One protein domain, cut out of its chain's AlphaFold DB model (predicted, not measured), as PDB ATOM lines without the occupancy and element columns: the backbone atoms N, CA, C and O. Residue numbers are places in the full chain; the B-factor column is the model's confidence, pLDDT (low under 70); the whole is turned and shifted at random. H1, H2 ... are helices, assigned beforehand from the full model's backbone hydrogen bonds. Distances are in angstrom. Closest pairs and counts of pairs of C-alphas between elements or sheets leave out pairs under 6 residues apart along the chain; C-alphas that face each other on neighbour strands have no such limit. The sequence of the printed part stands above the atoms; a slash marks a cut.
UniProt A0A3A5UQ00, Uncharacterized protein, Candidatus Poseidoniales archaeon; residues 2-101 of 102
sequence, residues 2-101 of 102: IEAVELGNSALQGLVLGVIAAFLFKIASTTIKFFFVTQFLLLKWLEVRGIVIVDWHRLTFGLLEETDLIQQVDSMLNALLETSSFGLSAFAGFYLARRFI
ATOM      1  N   ILE A   2     179.490 167.962 133.336       60.25
ATOM      2  CA  ILE A   2     180.184 166.660 133.471       60.25
ATOM      3  C   ILE A   2     179.217 165.461 133.339       60.25
ATOM      4  O   ILE A   2     179.497 164.521 132.607       60.25
ATOM      5  N   GLU A   3     178.019 165.566 133.915       69.00
ATOM      6  CA  GLU A   3     176.980 164.518 133.900       69.00
ATOM      7  C   GLU A   3     176.479 164.155 132.486       69.00
ATOM      8  O   GLU A   3     176.259 162.991 132.162       69.00
ATOM      9  N   ALA A   4     176.355 165.149 131.597       71.56
ATOM     10  CA  ALA A   4     175.897 164.940 130.221       71.56
ATOM     11  C   ALA A   4     176.935 164.200 129.358       71.56
ATOM     12  O   ALA A   4     176.569 163.445 128.458       71.56
ATOM     13  N   VAL A   5     178.226 164.402 129.637       76.25
ATOM     14  CA  VAL A   5     179.322 163.717 128.937       76.25
ATOM     15  C   VAL A   5     179.390 162.252 129.368       76.25
ATOM     16  O   VAL A   5     179.551 161.372 128.527       76.25
ATOM     17  N   GLU A   6     179.200 161.979 130.657       77.69
ATOM     18  CA  GLU A   6     179.217 160.627 131.221       77.69
ATOM     19  C   GLU A   6     178.004 159.790 130.775       77.69
ATOM     20  O   GLU A   6     178.149 158.632 130.367       77.69
ATOM     21  N   LEU A   7     176.820 160.411 130.722       76.31
ATOM     22  CA  LEU A   7     175.616 159.828 130.122       76.31
ATOM     23  C   LEU A   7     175.794 159.555 128.622       76.31
ATOM     24  O   LEU A   7     175.427 158.481 128.145       76.31
ATOM     25  N   GLY A   8     176.387 160.496 127.881       80.56
ATOM     26  CA  GLY A   8     176.666 160.336 126.454       80.56
ATOM     27  C   GLY A   8     177.641 159.195 126.167       80.56
ATOM     28  O   GLY A   8     177.418 158.409 125.247       80.56
ATOM     29  N   ASN A   9     178.685 159.052 126.984       85.44
ATOM     30  CA  ASN A   9     179.671 157.988 126.833       85.44
ATOM     31  C   ASN A   9     179.074 156.603 127.145       85.44
ATOM     32  O   ASN A   9     179.276 155.653 126.387       85.44
ATOM     33  N   SER A  10     178.266 156.509 128.204       83.62
ATOM     34  CA  SER A  10     177.568 155.273 128.590       83.62
ATOM     35  C   SER A  10     176.546 154.837 127.535       83.62
ATOM     36  O   SER A  10     176.448 153.654 127.206       83.62
ATOM     37  N   ALA A  11     175.825 155.794 126.941       84.94
ATOM     38  CA  ALA A  11     174.893 155.525 125.853       84.94
ATOM     39  C   ALA A  11     175.609 155.079 124.565       84.94
ATOM     40  O   ALA A  11     175.171 154.153 123.884       84.94
ATOM     41  N   LEU A  12     176.740 155.702 124.224       87.75
ATOM     42  CA  LEU A  12     177.522 155.304 123.054       87.75
ATOM     43  C   LEU A  12     178.080 153.882 123.216       87.75
ATOM     44  O   LEU A  12     178.012 153.073 122.290       87.75
ATOM     45  N   GLN A  13     178.581 153.557 124.409       88.00
ATOM     46  CA  GLN A  13     179.079 152.225 124.739       88.00
ATOM     47  C   GLN A  13     177.971 151.169 124.666       88.00
ATOM     48  O   GLN A  13     178.180 150.114 124.064       88.00
ATOM     49  N   GLY A  14     176.790 151.466 125.218       86.00
ATOM     50  CA  GLY A  14     175.615 150.606 125.099       86.00
ATOM     51  C   GLY A  14     175.288 150.326 123.638       86.00
ATOM     52  O   GLY A  14     175.236 149.167 123.234       86.00
ATOM     53  N   LEU A  15     175.190 151.370 122.810       87.94
ATOM     54  CA  LEU A  15     174.896 151.242 121.381       87.94
ATOM     55  C   LEU A  15     175.890 150.332 120.651       87.94
ATOM     56  O   LEU A  15     175.467 149.423 119.933       87.94
ATOM     57  N   VAL A  16     177.196 150.529 120.852       90.00
ATOM     58  CA  VAL A  16     178.237 149.698 120.221       90.00
ATOM     59  C   VAL A  16     178.108 148.234 120.651       90.00
ATOM     60  O   VAL A  16     178.140 147.338 119.804       90.00
ATOM     61  N   LEU A  17     177.902 147.978 121.944       88.75
ATOM     62  CA  LEU A  17     177.701 146.621 122.455       88.75
ATOM     63  C   LEU A  17     176.422 145.985 121.903       88.75
ATOM     64  O   LEU A  17     176.437 144.812 121.534       88.75
ATOM     65  N   GLY A  18     175.348 146.762 121.759       87.25
ATOM     66  CA  GLY A  18     174.107 146.336 121.120       87.25
ATOM     67  C   GLY A  18     174.310 145.862 119.682       87.25
ATOM     68  O   GLY A  18     173.818 144.799 119.296       87.25
ATOM     69  N   VAL A  19     175.090 146.608 118.895       90.38
ATOM     70  CA  VAL A  19     175.432 146.241 117.509       90.38
ATOM     71  C   VAL A  19     176.219 144.926 117.460       90.38
ATOM     72  O   VAL A  19     175.899 144.044 116.659       90.38
ATOM     73  N   ILE A  20     177.217 144.758 118.334       90.81
ATOM     74  CA  ILE A  20     178.017 143.522 118.415       90.81
ATOM     75  C   ILE A  20     177.132 142.336 118.817       90.81
ATOM     76  O   ILE A  20     177.195 141.271 118.197       90.81
ATOM     77  N   ALA A  21     176.263 142.526 119.811       88.56
ATOM     78  CA  ALA A  21     175.324 141.506 120.258       88.56
ATOM     79  C   ALA A  21     174.374 141.070 119.131       88.56
ATOM     80  O   ALA A  21     174.146 139.874 118.961       88.56
ATOM     81  N   ALA A  22     173.873 142.000 118.311       87.31
ATOM     82  CA  ALA A  22     173.026 141.669 117.162       87.31
ATOM     83  C   ALA A  22     173.755 140.807 116.129       87.31
ATOM     84  O   ALA A  22     173.179 139.866 115.579       87.31
ATOM     85  N   PHE A  23     175.032 141.097 115.891       88.94
ATOM     86  CA  PHE A  23     175.849 140.319 114.972       88.94
ATOM     87  C   PHE A  23     176.080 138.886 115.480       88.94
ATOM     88  O   PHE A  23     175.844 137.925 114.745       88.94
ATOM     89  N   LEU A  24     176.449 138.731 116.755       89.81
ATOM     90  CA  LEU A  24     176.604 137.417 117.391       89.81
ATOM     91  C   LEU A  24     175.287 136.633 117.403       89.81
ATOM     92  O   LEU A  24     175.258 135.455 117.040       89.81
ATOM     93  N   PHE A  25     174.185 137.302 117.746       89.38
ATOM     94  CA  PHE A  25     172.855 136.707 117.742       89.38
ATOM     95  C   PHE A  25     172.458 136.212 116.349       89.38
ATOM     96  O   PHE A  25     171.872 135.138 116.225       89.38
ATOM     97  N   LYS A  26     172.803 136.937 115.277       88.06
ATOM     98  CA  LYS A  26     172.540 136.475 113.908       88.06
ATOM     99  C   LYS A  26     173.264 135.172 113.589       88.06
ATOM    100  O   LYS A  26     172.646 134.261 113.037       88.06
ATOM    101  N   ILE A  27     174.554 135.086 113.907       89.44
ATOM    102  CA  ILE A  27     175.348 133.881 113.642       89.44
ATOM    103  C   ILE A  27     174.748 132.705 114.411       89.44
ATOM    104  O   ILE A  27     174.387 131.697 113.805       89.44
ATOM    105  N   ALA A  28     174.543 132.878 115.719       89.94
ATOM    106  CA  ALA A  28     173.970 131.848 116.574       89.94
ATOM    107  C   ALA A  28     172.587 131.402 116.075       89.94
ATOM    108  O   ALA A  28     172.364 130.216 115.847       89.94
ATOM    109  N   SER A  29     171.673 132.344 115.833       89.31
ATOM    110  CA  SER A  29     170.312 132.032 115.378       89.31
ATOM    111  C   SER A  29     170.281 131.351 114.011       89.31
ATOM    112  O   SER A  29     169.492 130.429 113.821       89.31
ATOM    113  N   THR A  30     171.150 131.737 113.074       89.31
ATOM    114  CA  THR A  30     171.231 131.095 111.753       89.31
ATOM    115  C   THR A  30     171.727 129.659 111.874       89.31
ATOM    116  O   THR A  30     171.116 128.754 111.305       89.31
ATOM    117  N   THR A  31     172.787 129.433 112.655       90.81
ATOM    118  CA  THR A  31     173.337 128.095 112.899       90.81
ATOM    119  C   THR A  31     172.321 127.197 113.596       90.81
ATOM    120  O   THR A  31     172.068 126.090 113.129       90.81
ATOM    121  N   ILE A  32     171.689 127.687 114.665       91.00
ATOM    122  CA  ILE A  32     170.672 126.944 115.418       91.00
ATOM    123  C   ILE A  32     169.481 126.629 114.511       91.00
ATOM    124  O   ILE A  32     169.074 125.473 114.414       91.00
ATOM    125  N   LYS A  33     168.957 127.620 113.781       91.69
ATOM    126  CA  LYS A  33     167.838 127.416 112.854       91.69
ATOM    127  C   LYS A  33     168.172 126.357 111.810       91.69
ATOM    128  O   LYS A  33     167.370 125.456 111.583       91.69
ATOM    129  N   PHE A  34     169.344 126.450 111.185       93.69
ATOM    130  CA  PHE A  34     169.772 125.480 110.182       93.69
ATOM    131  C   PHE A  34     169.912 124.074 110.773       93.69
ATOM    132  O   PHE A  34     169.445 123.106 110.170       93.69
ATOM    133  N   PHE A  35     170.496 123.964 111.967       93.31
ATOM    134  CA  PHE A  35     170.650 122.701 112.677       93.31
ATOM    135  C   PHE A  35     169.293 122.046 112.969       93.31
ATOM    136  O   PHE A  35     169.070 120.904 112.569       93.31
ATOM    137  N   PHE A  36     168.356 122.783 113.574       91.62
ATOM    138  CA  PHE A  36     167.021 122.271 113.893       91.62
ATOM    139  C   PHE A  36     166.217 121.896 112.646       91.62
ATOM    140  O   PHE A  36     165.618 120.826 112.615       91.62
ATOM    141  N   VAL A  37     166.229 122.731 111.600       93.81
ATOM    142  CA  VAL A  37     165.511 122.435 110.348       93.81
ATOM    143  C   VAL A  37     166.067 121.176 109.688       93.81
ATOM    144  O   VAL A  37     165.299 120.315 109.267       93.81
ATOM    145  N   THR A  38     167.392 121.040 109.628       95.50
ATOM    146  CA  THR A  38     168.039 119.872 109.018       95.50
ATOM    147  C   THR A  38     167.727 118.596 109.798       95.50
ATOM    148  O   THR A  38     167.336 117.596 109.199       95.50
ATOM    149  N   GLN A  39     167.840 118.633 111.130       91.75
ATOM    150  CA  GLN A  39     167.494 117.504 112.000       91.75
ATOM    151  C   GLN A  39     166.019 117.115 111.857       91.75
ATOM    152  O   GLN A  39     165.709 115.942 111.656       91.75
ATOM    153  N   PHE A  40     165.114 118.096 111.883       92.38
ATOM    154  CA  PHE A  40     163.683 117.864 111.705       92.38
ATOM    155  C   PHE A  40     163.380 117.200 110.357       92.38
ATOM    156  O   PHE A  40     162.642 116.216 110.304       92.38
ATOM    157  N   LEU A  41     163.985 117.696 109.273       94.75
ATOM    158  CA  LEU A  41     163.791 117.157 107.929       94.75
ATOM    159  C   LEU A  41     164.318 115.719 107.808       94.75
ATOM    160  O   LEU A  41     163.631 114.864 107.253       94.75
ATOM    161  N   LEU A  42     165.505 115.440 108.356       94.69
ATOM    162  CA  LEU A  42     166.092 114.098 108.377       94.69
ATOM    163  C   LEU A  42     165.226 113.110 109.163       94.69
ATOM    164  O   LEU A  42     164.919 112.032 108.658       94.69
ATOM    165  N   LEU A  43     164.796 113.484 110.369       92.88
ATOM    166  CA  LEU A  43     163.947 112.642 111.211       92.88
ATOM    167  C   LEU A  43     162.600 112.364 110.544       92.88
ATOM    168  O   LEU A  43     162.185 111.209 110.479       92.88
ATOM    169  N   LYS A  44     161.957 113.385 109.965       90.31
ATOM    170  CA  LYS A  44     160.705 113.204 109.219       90.31
ATOM    171  C   LYS A  44     160.873 112.298 108.006       90.31
ATOM    172  O   LYS A  44     160.009 111.470 107.733       90.31
ATOM    173  N   TRP A  45     161.983 112.422 107.285       93.75
ATOM    174  CA  TRP A  45     162.265 111.567 106.136       93.75
ATOM    175  C   TRP A  45     162.477 110.099 106.536       93.75
ATOM    176  O   TRP A  45     161.988 109.202 105.846       93.75
ATOM    177  N   LEU A  46     163.158 109.846 107.659       94.69
ATOM    178  CA  LEU A  46     163.326 108.500 108.218       94.69
ATOM    179  C   LEU A  46     162.006 107.923 108.752       94.69
ATOM    180  O   LEU A  46     161.752 106.729 108.583       94.69
ATOM    181  N   GLU A  47     161.159 108.769 109.342       92.88
ATOM    182  CA  GLU A  47     159.839 108.400 109.864       92.88
ATOM    183  C   GLU A  47     158.886 107.958 108.751       92.88
ATOM    184  O   GLU A  47     158.288 106.889 108.839       92.88
ATOM    185  N   VAL A  48     158.821 108.706 107.644       93.94
ATOM    186  CA  VAL A  48     157.992 108.346 106.477       93.94
ATOM    187  C   VAL A  48     158.415 107.010 105.854       93.94
ATOM    188  O   VAL A  48     157.591 106.302 105.282       93.94
ATOM    189  N   ARG A  49     159.692 106.635 105.976       93.00
ATOM    190  CA  ARG A  49     160.218 105.348 105.491       93.00
ATOM    191  C   ARG A  49     160.027 104.195 106.477       93.00
ATOM    192  O   ARG A  49     160.433 103.080 106.166       93.00
ATOM    193  N   GLY A  50     159.449 104.450 107.651       88.94
ATOM    194  CA  GLY A  50     159.233 103.446 108.693       88.94
ATOM    195  C   GLY A  50     160.515 102.970 109.382       88.94
ATOM    196  O   GLY A  50     160.501 101.924 110.022       88.94
ATOM    197  N   ILE A  51     161.626 103.706 109.245       93.00
ATOM    198  CA  ILE A  51     162.920 103.329 109.841       93.00
ATOM    199  C   ILE A  51     162.959 103.724 111.323       93.00
ATOM    200  O   ILE A  51     163.507 102.999 112.149       93.00
ATOM    201  N   VAL A  52     162.390 104.885 111.660       89.50
ATOM    202  CA  VAL A  52     162.394 105.462 113.013       89.50
ATOM    203  C   VAL A  52     160.993 105.970 113.337       89.50
ATOM    204  O   VAL A  52     160.340 106.545 112.476       89.50
ATOM    205  N   ILE A  53     160.530 105.800 114.573       87.94
ATOM    206  CA  ILE A  53     159.303 106.434 115.075       87.94
ATOM    207  C   ILE A  53     159.726 107.528 116.049       87.94
ATOM    208  O   ILE A  53     160.501 107.268 116.969       87.94
ATOM    209  N   VAL A  54     159.244 108.751 115.832       87.31
ATOM    210  CA  VAL A  54     159.617 109.917 116.637       87.31
ATOM    211  C   VAL A  54     158.404 110.396 117.429       87.31
ATOM    212  O   VAL A  54     157.391 110.784 116.854       87.31
ATOM    213  N   ASP A  55     158.514 110.391 118.757       87.31
ATOM    214  CA  ASP A  55     157.490 110.948 119.645       87.31
ATOM    215  C   ASP A  55     157.648 112.475 119.739       87.31
ATOM    216  O   ASP A  55     158.385 113.015 120.569       87.31
ATOM    217  N   TRP A  56     156.955 113.178 118.846       84.25
ATOM    218  CA  TRP A  56     156.985 114.639 118.756       84.25
ATOM    219  C   TRP A  56     156.432 115.339 119.999       84.25
ATOM    220  O   TRP A  56     156.872 116.445 120.307       84.25
ATOM    221  N   HIS A  57     155.507 114.707 120.725       81.31
ATOM    222  CA  HIS A  57     154.882 115.295 121.910       81.31
ATOM    223  C   HIS A  57     155.884 115.416 123.063       81.31
ATOM    224  O   HIS A  57     155.942 116.439 123.744       81.31
ATOM    225  N   ARG A  58     156.748 114.409 123.232       81.12
ATOM    226  CA  ARG A  58     157.839 114.458 124.215       81.12
ATOM    227  C   ARG A  58     158.953 115.422 123.822       81.12
ATOM    228  O   ARG A  58     159.516 116.070 124.695       81.12
ATOM    229  N   LEU A  59     159.273 115.532 122.530       80.69
ATOM    230  CA  LEU A  59     160.349 116.411 122.056       80.69
ATOM    231  C   LEU A  59     160.059 117.896 122.275       80.69
ATOM    232  O   LEU A  59     160.991 118.671 122.479       80.69
ATOM    233  N   THR A  60     158.791 118.296 122.233       76.31
ATOM    234  CA  THR A  60     158.394 119.679 122.508       76.31
ATOM    235  C   THR A  60     158.059 119.920 123.974       76.31
ATOM    236  O   THR A  60     157.773 121.061 124.309       76.31
ATOM    237  N   PHE A  61     158.088 118.895 124.840       75.25
ATOM    238  CA  PHE A  61     157.744 118.986 126.269       75.25
ATOM    239  C   PHE A  61     156.404 119.693 126.567       75.25
ATOM    240  O   PHE A  61     156.197 120.178 127.671       75.25
ATOM    241  N   GLY A  62     155.485 119.785 125.597       68.38
ATOM    242  CA  GLY A  62     154.266 120.594 125.739       68.38
ATOM    243  C   GLY A  62     154.489 122.117 125.724       68.38
ATOM    244  O   GLY A  62     153.532 122.867 125.859       68.38
ATOM    245  N   LEU A  63     155.712 122.598 125.463       63.78
ATOM    246  CA  LEU A  63     156.106 124.021 125.470       63.78
ATOM    247  C   LEU A  63     155.346 124.907 124.471       63.78
ATOM    248  O   LEU A  63     155.469 126.127 124.508       63.78
ATOM    249  N   LEU A  64     154.567 124.323 123.560       59.66
ATOM    250  CA  LEU A  64     153.667 125.092 122.699       59.66
ATOM    251  C   LEU A  64     152.478 125.692 123.475       59.66
ATOM    252  O   LEU A  64     151.820 126.584 122.948       59.66
ATOM    253  N   GLU A  65     152.221 125.238 124.706       57.88
ATOM    254  CA  GLU A  65     151.118 125.693 125.565       57.88
ATOM    255  C   GLU A  65     151.577 126.577 126.741       57.88
ATOM    256  O   GLU A  65     150.736 127.131 127.448       57.88
ATOM    257  N   GLU A  66     152.887 126.758 126.956       57.69
ATOM    258  CA  GLU A  66     153.408 127.452 128.141       57.69
ATOM    259  C   GLU A  66     153.539 128.976 127.926       57.69
ATOM    260  O   GLU A  66     154.356 129.471 127.148       57.69
ATOM    261  N   THR A  67     152.720 129.744 128.651       59.00
ATOM    262  CA  THR A  67     152.656 131.222 128.660       59.00
ATOM    263  C   THR A  67     153.813 131.927 129.391       59.00
ATOM    264  O   THR A  67     153.829 133.158 129.465       59.00
ATOM    265  N   ASP A  68     154.803 131.188 129.895       60.53
ATOM    266  CA  ASP A  68     155.894 131.702 130.748       60.53
ATOM    267  C   ASP A  68     156.878 132.649 130.035       60.53
ATOM    268  O   ASP A  68     157.631 133.394 130.670       60.53
ATOM    269  N   LEU A  69     156.824 132.708 128.702       61.03
ATOM    270  CA  LEU A  69     157.600 133.665 127.908       61.03
ATOM    271  C   LEU A  69     157.269 135.124 128.257       61.03
ATOM    272  O   LEU A  69     158.137 135.989 128.154       61.03
ATOM    273  N   ILE A  70     156.036 135.412 128.688       64.06
ATOM    274  CA  ILE A  70     155.606 136.776 129.029       64.06
ATOM    275  C   ILE A  70     156.303 137.253 130.308       64.06
ATOM    276  O   ILE A  70     156.847 138.356 130.346       64.06
ATOM    277  N   GLN A  71     156.373 136.396 131.330       66.00
ATOM    278  CA  GLN A  71     156.974 136.741 132.617       66.00
ATOM    279  C   GLN A  71     158.497 136.924 132.506       66.00
ATOM    280  O   GLN A  71     159.079 137.803 133.148       66.00
ATOM    281  N   GLN A  72     159.147 136.153 131.628       66.88
ATOM    282  CA  GLN A  72     160.566 136.329 131.328       66.88
ATOM    283  C   GLN A  72     160.837 137.655 130.602       66.88
ATOM    284  O   GLN A  72     161.776 138.365 130.966       66.88
ATOM    285  N   VAL A  73     159.995 138.034 129.635       66.94
ATOM    286  CA  VAL A  73     160.112 139.319 128.925       66.94
ATOM    287  C   VAL A  73     159.963 140.504 129.882       66.94
ATOM    288  O   VAL A  73     160.780 141.422 129.817       66.94
ATOM    289  N   ASP A  74     159.014 140.463 130.818       72.50
ATOM    290  CA  ASP A  74     158.826 141.536 131.804       72.50
ATOM    291  C   ASP A  74     160.050 141.722 132.712       72.50
ATOM    292  O   ASP A  74     160.484 142.848 132.965       72.50
ATOM    293  N   SER A  75     160.673 140.624 133.155       72.69
ATOM    294  CA  SER A  75     161.898 140.692 133.967       72.69
ATOM    295  C   SER A  75     163.078 141.314 133.206       72.69
ATOM    296  O   SER A  75     163.837 142.110 133.763       72.69
ATOM    297  N   MET A  76     163.199 141.018 131.907       71.81
ATOM    298  CA  MET A  76     164.245 141.573 131.046       71.81
ATOM    299  C   MET A  76     164.007 143.053 130.734       71.81
ATOM    300  O   MET A  76     164.959 143.834 130.692       71.81
ATOM    301  N   LEU A  77     162.748 143.453 130.539       74.75
ATOM    302  CA  LEU A  77     162.379 144.852 130.336       74.75
ATOM    303  C   LEU A  77     162.644 145.689 131.589       74.75
ATOM    304  O   LEU A  77     163.216 146.771 131.476       74.75
ATOM    305  N   ASN A  78     162.320 145.172 132.776       77.25
ATOM    306  CA  ASN A  78     162.619 145.859 134.031       77.25
ATOM    307  C   ASN A  78     164.129 146.053 134.237       77.25
ATOM    308  O   ASN A  78     164.547 147.163 134.549       77.25
ATOM    309  N   ALA A  79     164.960 145.044 133.956       75.25
ATOM    310  CA  ALA A  79     166.419 145.176 134.044       75.25
ATOM    311  C   ALA A  79     166.994 146.205 133.041       75.25
ATOM    312  O   ALA A  79     167.926 146.956 133.352       75.25
ATOM    313  N   LEU A  80     166.425 146.283 131.832       70.81
ATOM    314  CA  LEU A  80     166.797 147.288 130.829       70.81
ATOM    315  C   LEU A  80     166.408 148.711 131.255       70.81
ATOM    316  O   LEU A  80     167.170 149.647 131.004       70.81
ATOM    317  N   LEU A  81     165.249 148.869 131.901       70.88
ATOM    318  CA  LEU A  81     164.779 150.141 132.452       70.88
ATOM    319  C   LEU A  81     165.615 150.584 133.655       70.88
ATOM    320  O   LEU A  81     165.959 151.759 133.761       70.88
ATOM    321  N   GLU A  82     166.000 149.646 134.518       74.44
ATOM    322  CA  GLU A  82     166.847 149.895 135.687       74.44
ATOM    323  C   GLU A  82     168.255 150.364 135.278       74.44
ATOM    324  O   GLU A  82     168.845 151.231 135.918       74.44
ATOM    325  N   THR A  83     168.741 149.910 134.117       77.88
ATOM    326  CA  THR A  83     170.007 150.368 133.509       77.88
ATOM    327  C   THR A  83     169.823 151.549 132.530       77.88
ATOM    328  O   THR A  83     170.703 151.822 131.710       77.88
ATOM    329  N   SER A  84     168.662 152.216 132.583       70.50
ATOM    330  CA  SER A  84     168.112 153.263 131.696       70.50
ATOM    331  C   SER A  84     168.973 153.748 130.513       70.50
ATOM    332  O   SER A  84     168.624 153.489 129.362       70.50
ATOM    333  N   SER A  85     170.085 154.455 130.731       77.81
ATOM    334  CA  SER A  85     170.889 155.056 129.649       77.81
ATOM    335  C   SER A  85     171.684 154.035 128.820       77.81
ATOM    336  O   SER A  85     171.743 154.124 127.589       77.81
ATOM    337  N   PHE A  86     172.266 153.030 129.470       83.75
ATOM    338  CA  PHE A  86     173.022 151.967 128.814       83.75
ATOM    339  C   PHE A  86     172.092 150.897 128.230       83.75
ATOM    340  O   PHE A  86     172.273 150.475 127.089       83.75
ATOM    341  N   GLY A  87     171.059 150.494 128.977       82.81
ATOM    342  CA  GLY A  87     170.119 149.456 128.545       82.81
ATOM    343  C   GLY A  87     169.354 149.845 127.276       82.81
ATOM    344  O   GLY A  87     169.318 149.085 126.306       82.81
ATOM    345  N   LEU A  88     168.804 151.064 127.237       85.94
ATOM    346  CA  LEU A  88     168.043 151.555 126.082       85.94
ATOM    347  C   LEU A  88     168.923 151.769 124.847       85.94
ATOM    348  O   LEU A  88     168.509 151.452 123.731       85.94
ATOM    349  N   SER A  89     170.144 152.278 125.026       84.50
ATOM    350  CA  SER A  89     171.075 152.490 123.913       84.50
ATOM    351  C   SER A  89     171.602 151.174 123.343       84.50
ATOM    352  O   SER A  89     171.665 151.030 122.120       84.50
ATOM    353  N   ALA A  90     171.875 150.178 124.191       85.31
ATOM    354  CA  ALA A  90     172.199 148.824 123.757       85.31
ATOM    355  C   ALA A  90     171.047 148.164 123.001       85.31
ATOM    356  O   ALA A  90     171.258 147.608 121.921       85.31
ATOM    357  N   PHE A  91     169.817 148.285 123.500       86.44
ATOM    358  CA  PHE A  91     168.649 147.779 122.789       86.44
ATOM    359  C   PHE A  91     168.457 148.467 121.428       86.44
ATOM    360  O   PHE A  91     168.236 147.798 120.417       86.44
ATOM    361  N   ALA A  92     168.602 149.793 121.369       86.06
ATOM    362  CA  ALA A  92     168.509 150.551 120.125       86.06
ATOM    363  C   ALA A  92     169.595 150.141 119.115       86.06
ATOM    364  O   ALA A  92     169.285 149.895 117.949       86.06
ATOM    365  N   GLY A  93     170.849 150.004 119.561       84.69
ATOM    366  CA  GLY A  93     171.959 149.527 118.733       84.69
ATOM    367  C   GLY A  93     171.713 148.121 118.186       84.69
ATOM    368  O   GLY A  93     171.896 147.878 116.992       84.69
ATOM    369  N   PHE A  94     171.204 147.221 119.030       86.25
ATOM    370  CA  PHE A  94     170.821 145.870 118.630       86.25
ATOM    371  C   PHE A  94     169.704 145.872 117.577       86.25
ATOM    372  O   PHE A  94     169.819 145.221 116.535       86.25
ATOM    373  N   TYR A  95     168.628 146.625 117.820       86.69
ATOM    374  CA  TYR A  95     167.474 146.694 116.925       86.69
ATOM    375  C   TYR A  95     167.835 147.302 115.563       86.69
ATOM    376  O   TYR A  95     167.465 146.755 114.521       86.69
ATOM    377  N   LEU A  96     168.602 148.397 115.559       88.56
ATOM    378  CA  LEU A  96     169.082 149.036 114.334       88.56
ATOM    379  C   LEU A  96     169.991 148.094 113.545       88.56
ATOM    380  O   LEU A  96     169.736 147.860 112.365       88.56
ATOM    381  N   ALA A  97     170.993 147.491 114.187       86.00
ATOM    382  CA  ALA A  97     171.872 146.528 113.530       86.00
ATOM    383  C   ALA A  97     171.069 145.380 112.908       86.00
ATOM    384  O   ALA A  97     171.241 145.077 111.729       86.00
ATOM    385  N   ARG A  98     170.106 144.809 113.639       85.25
ATOM    386  CA  ARG A  98     169.223 143.756 113.122       85.25
ATOM    387  C   ARG A  98     168.398 144.204 111.908       85.25
ATOM    388  O   ARG A  98     168.168 143.402 111.010       85.25
ATOM    389  N   ARG A  99     167.951 145.462 111.850       82.31
ATOM    390  CA  ARG A  99     167.183 145.997 110.709       82.31
ATOM    391  C   ARG A  99     168.008 146.045 109.421       82.31
ATOM    392  O   ARG A  99     167.450 145.802 108.348       82.31
ATOM    393  N   PHE A 100     169.293 146.380 109.521       79.31
ATOM    394  CA  PHE A 100     170.202 146.487 108.375       79.31
ATOM    395  C   PHE A 100     170.841 145.151 108.001       79.31
ATOM    396  O   PHE A 100     171.080 144.878 106.824       79.31
ATOM    397  N   ILE A 101     171.075 144.297 108.990       73.38
ATOM    398  CA  ILE A 101     171.605 142.960 108.798       73.38
ATOM    399  C   ILE A 101     170.429 142.026 108.431       73.38
ATOM    400  O   ILE A 101     169.886 141.337 109.292       73.38
TER     401      ILE A 101
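What this domain is: This is residues 2 to 101 of the 102 residues of an uncharacterized protein of Candidatus Poseidoniales archaeon (UniProt A0A3A5UQ00). One very long, straight helix, H1, makes the length of the domain; beyond its last residue the chain folds back in a wide, open arc through the short H2 and then H3, and H4 returns to cross H1 in its first half. Between H1 and the arc the middle is empty. The printed part has 100 residues with four named helices in the order H1, H2, H3, H4 and no named strand: the class is all helix. The whole is extended, with a radius of gyration of the C-alphas of 20.2 A and spans of 71 by 28 by 14 A.

How they stand to each other: Begin with H1, residues 2 to 48. With its residues 7 to 23 alone it touches H4, residues 84 to 100; look at Gly 14 and Ala 90, whose C-alphas are the closest, 4.1 A apart. The two run the same way at a steep tilt of 48 degrees. H3, residues 69 to 82, and H4 touch only at the corner by their tight link, the closest C-alphas being those of Leu 80 and Gly 87, 4.6 A apart. H3 is apart from H1, and H2, residues 56 to 59, touches no helix. In H1 and H3 every O i to N i+4 pair is within hydrogen-bond range, in H4 12 of 13; H2 is too short for such a pair.

Where its parts are: Find C-alpha 2 at (180.184, 166.660, 133.471); from there H1 runs 68.0 A to C-alpha 48 at (157.992, 108.346, 106.477). H3 measures 20.2 A, and H4 24.4 A, ending at C-alpha 100 at (170.202, 146.487, 108.375).

The domain as a whole: The C-alphas farthest apart, those of Ile 2 and Gly 50, are 71.1 A apart. Residues 27 to 42 and 55 to 76 stand free. The printed part has no cut, and no link is long. Confidence is low at residues 2 to 3 and 62 to 73.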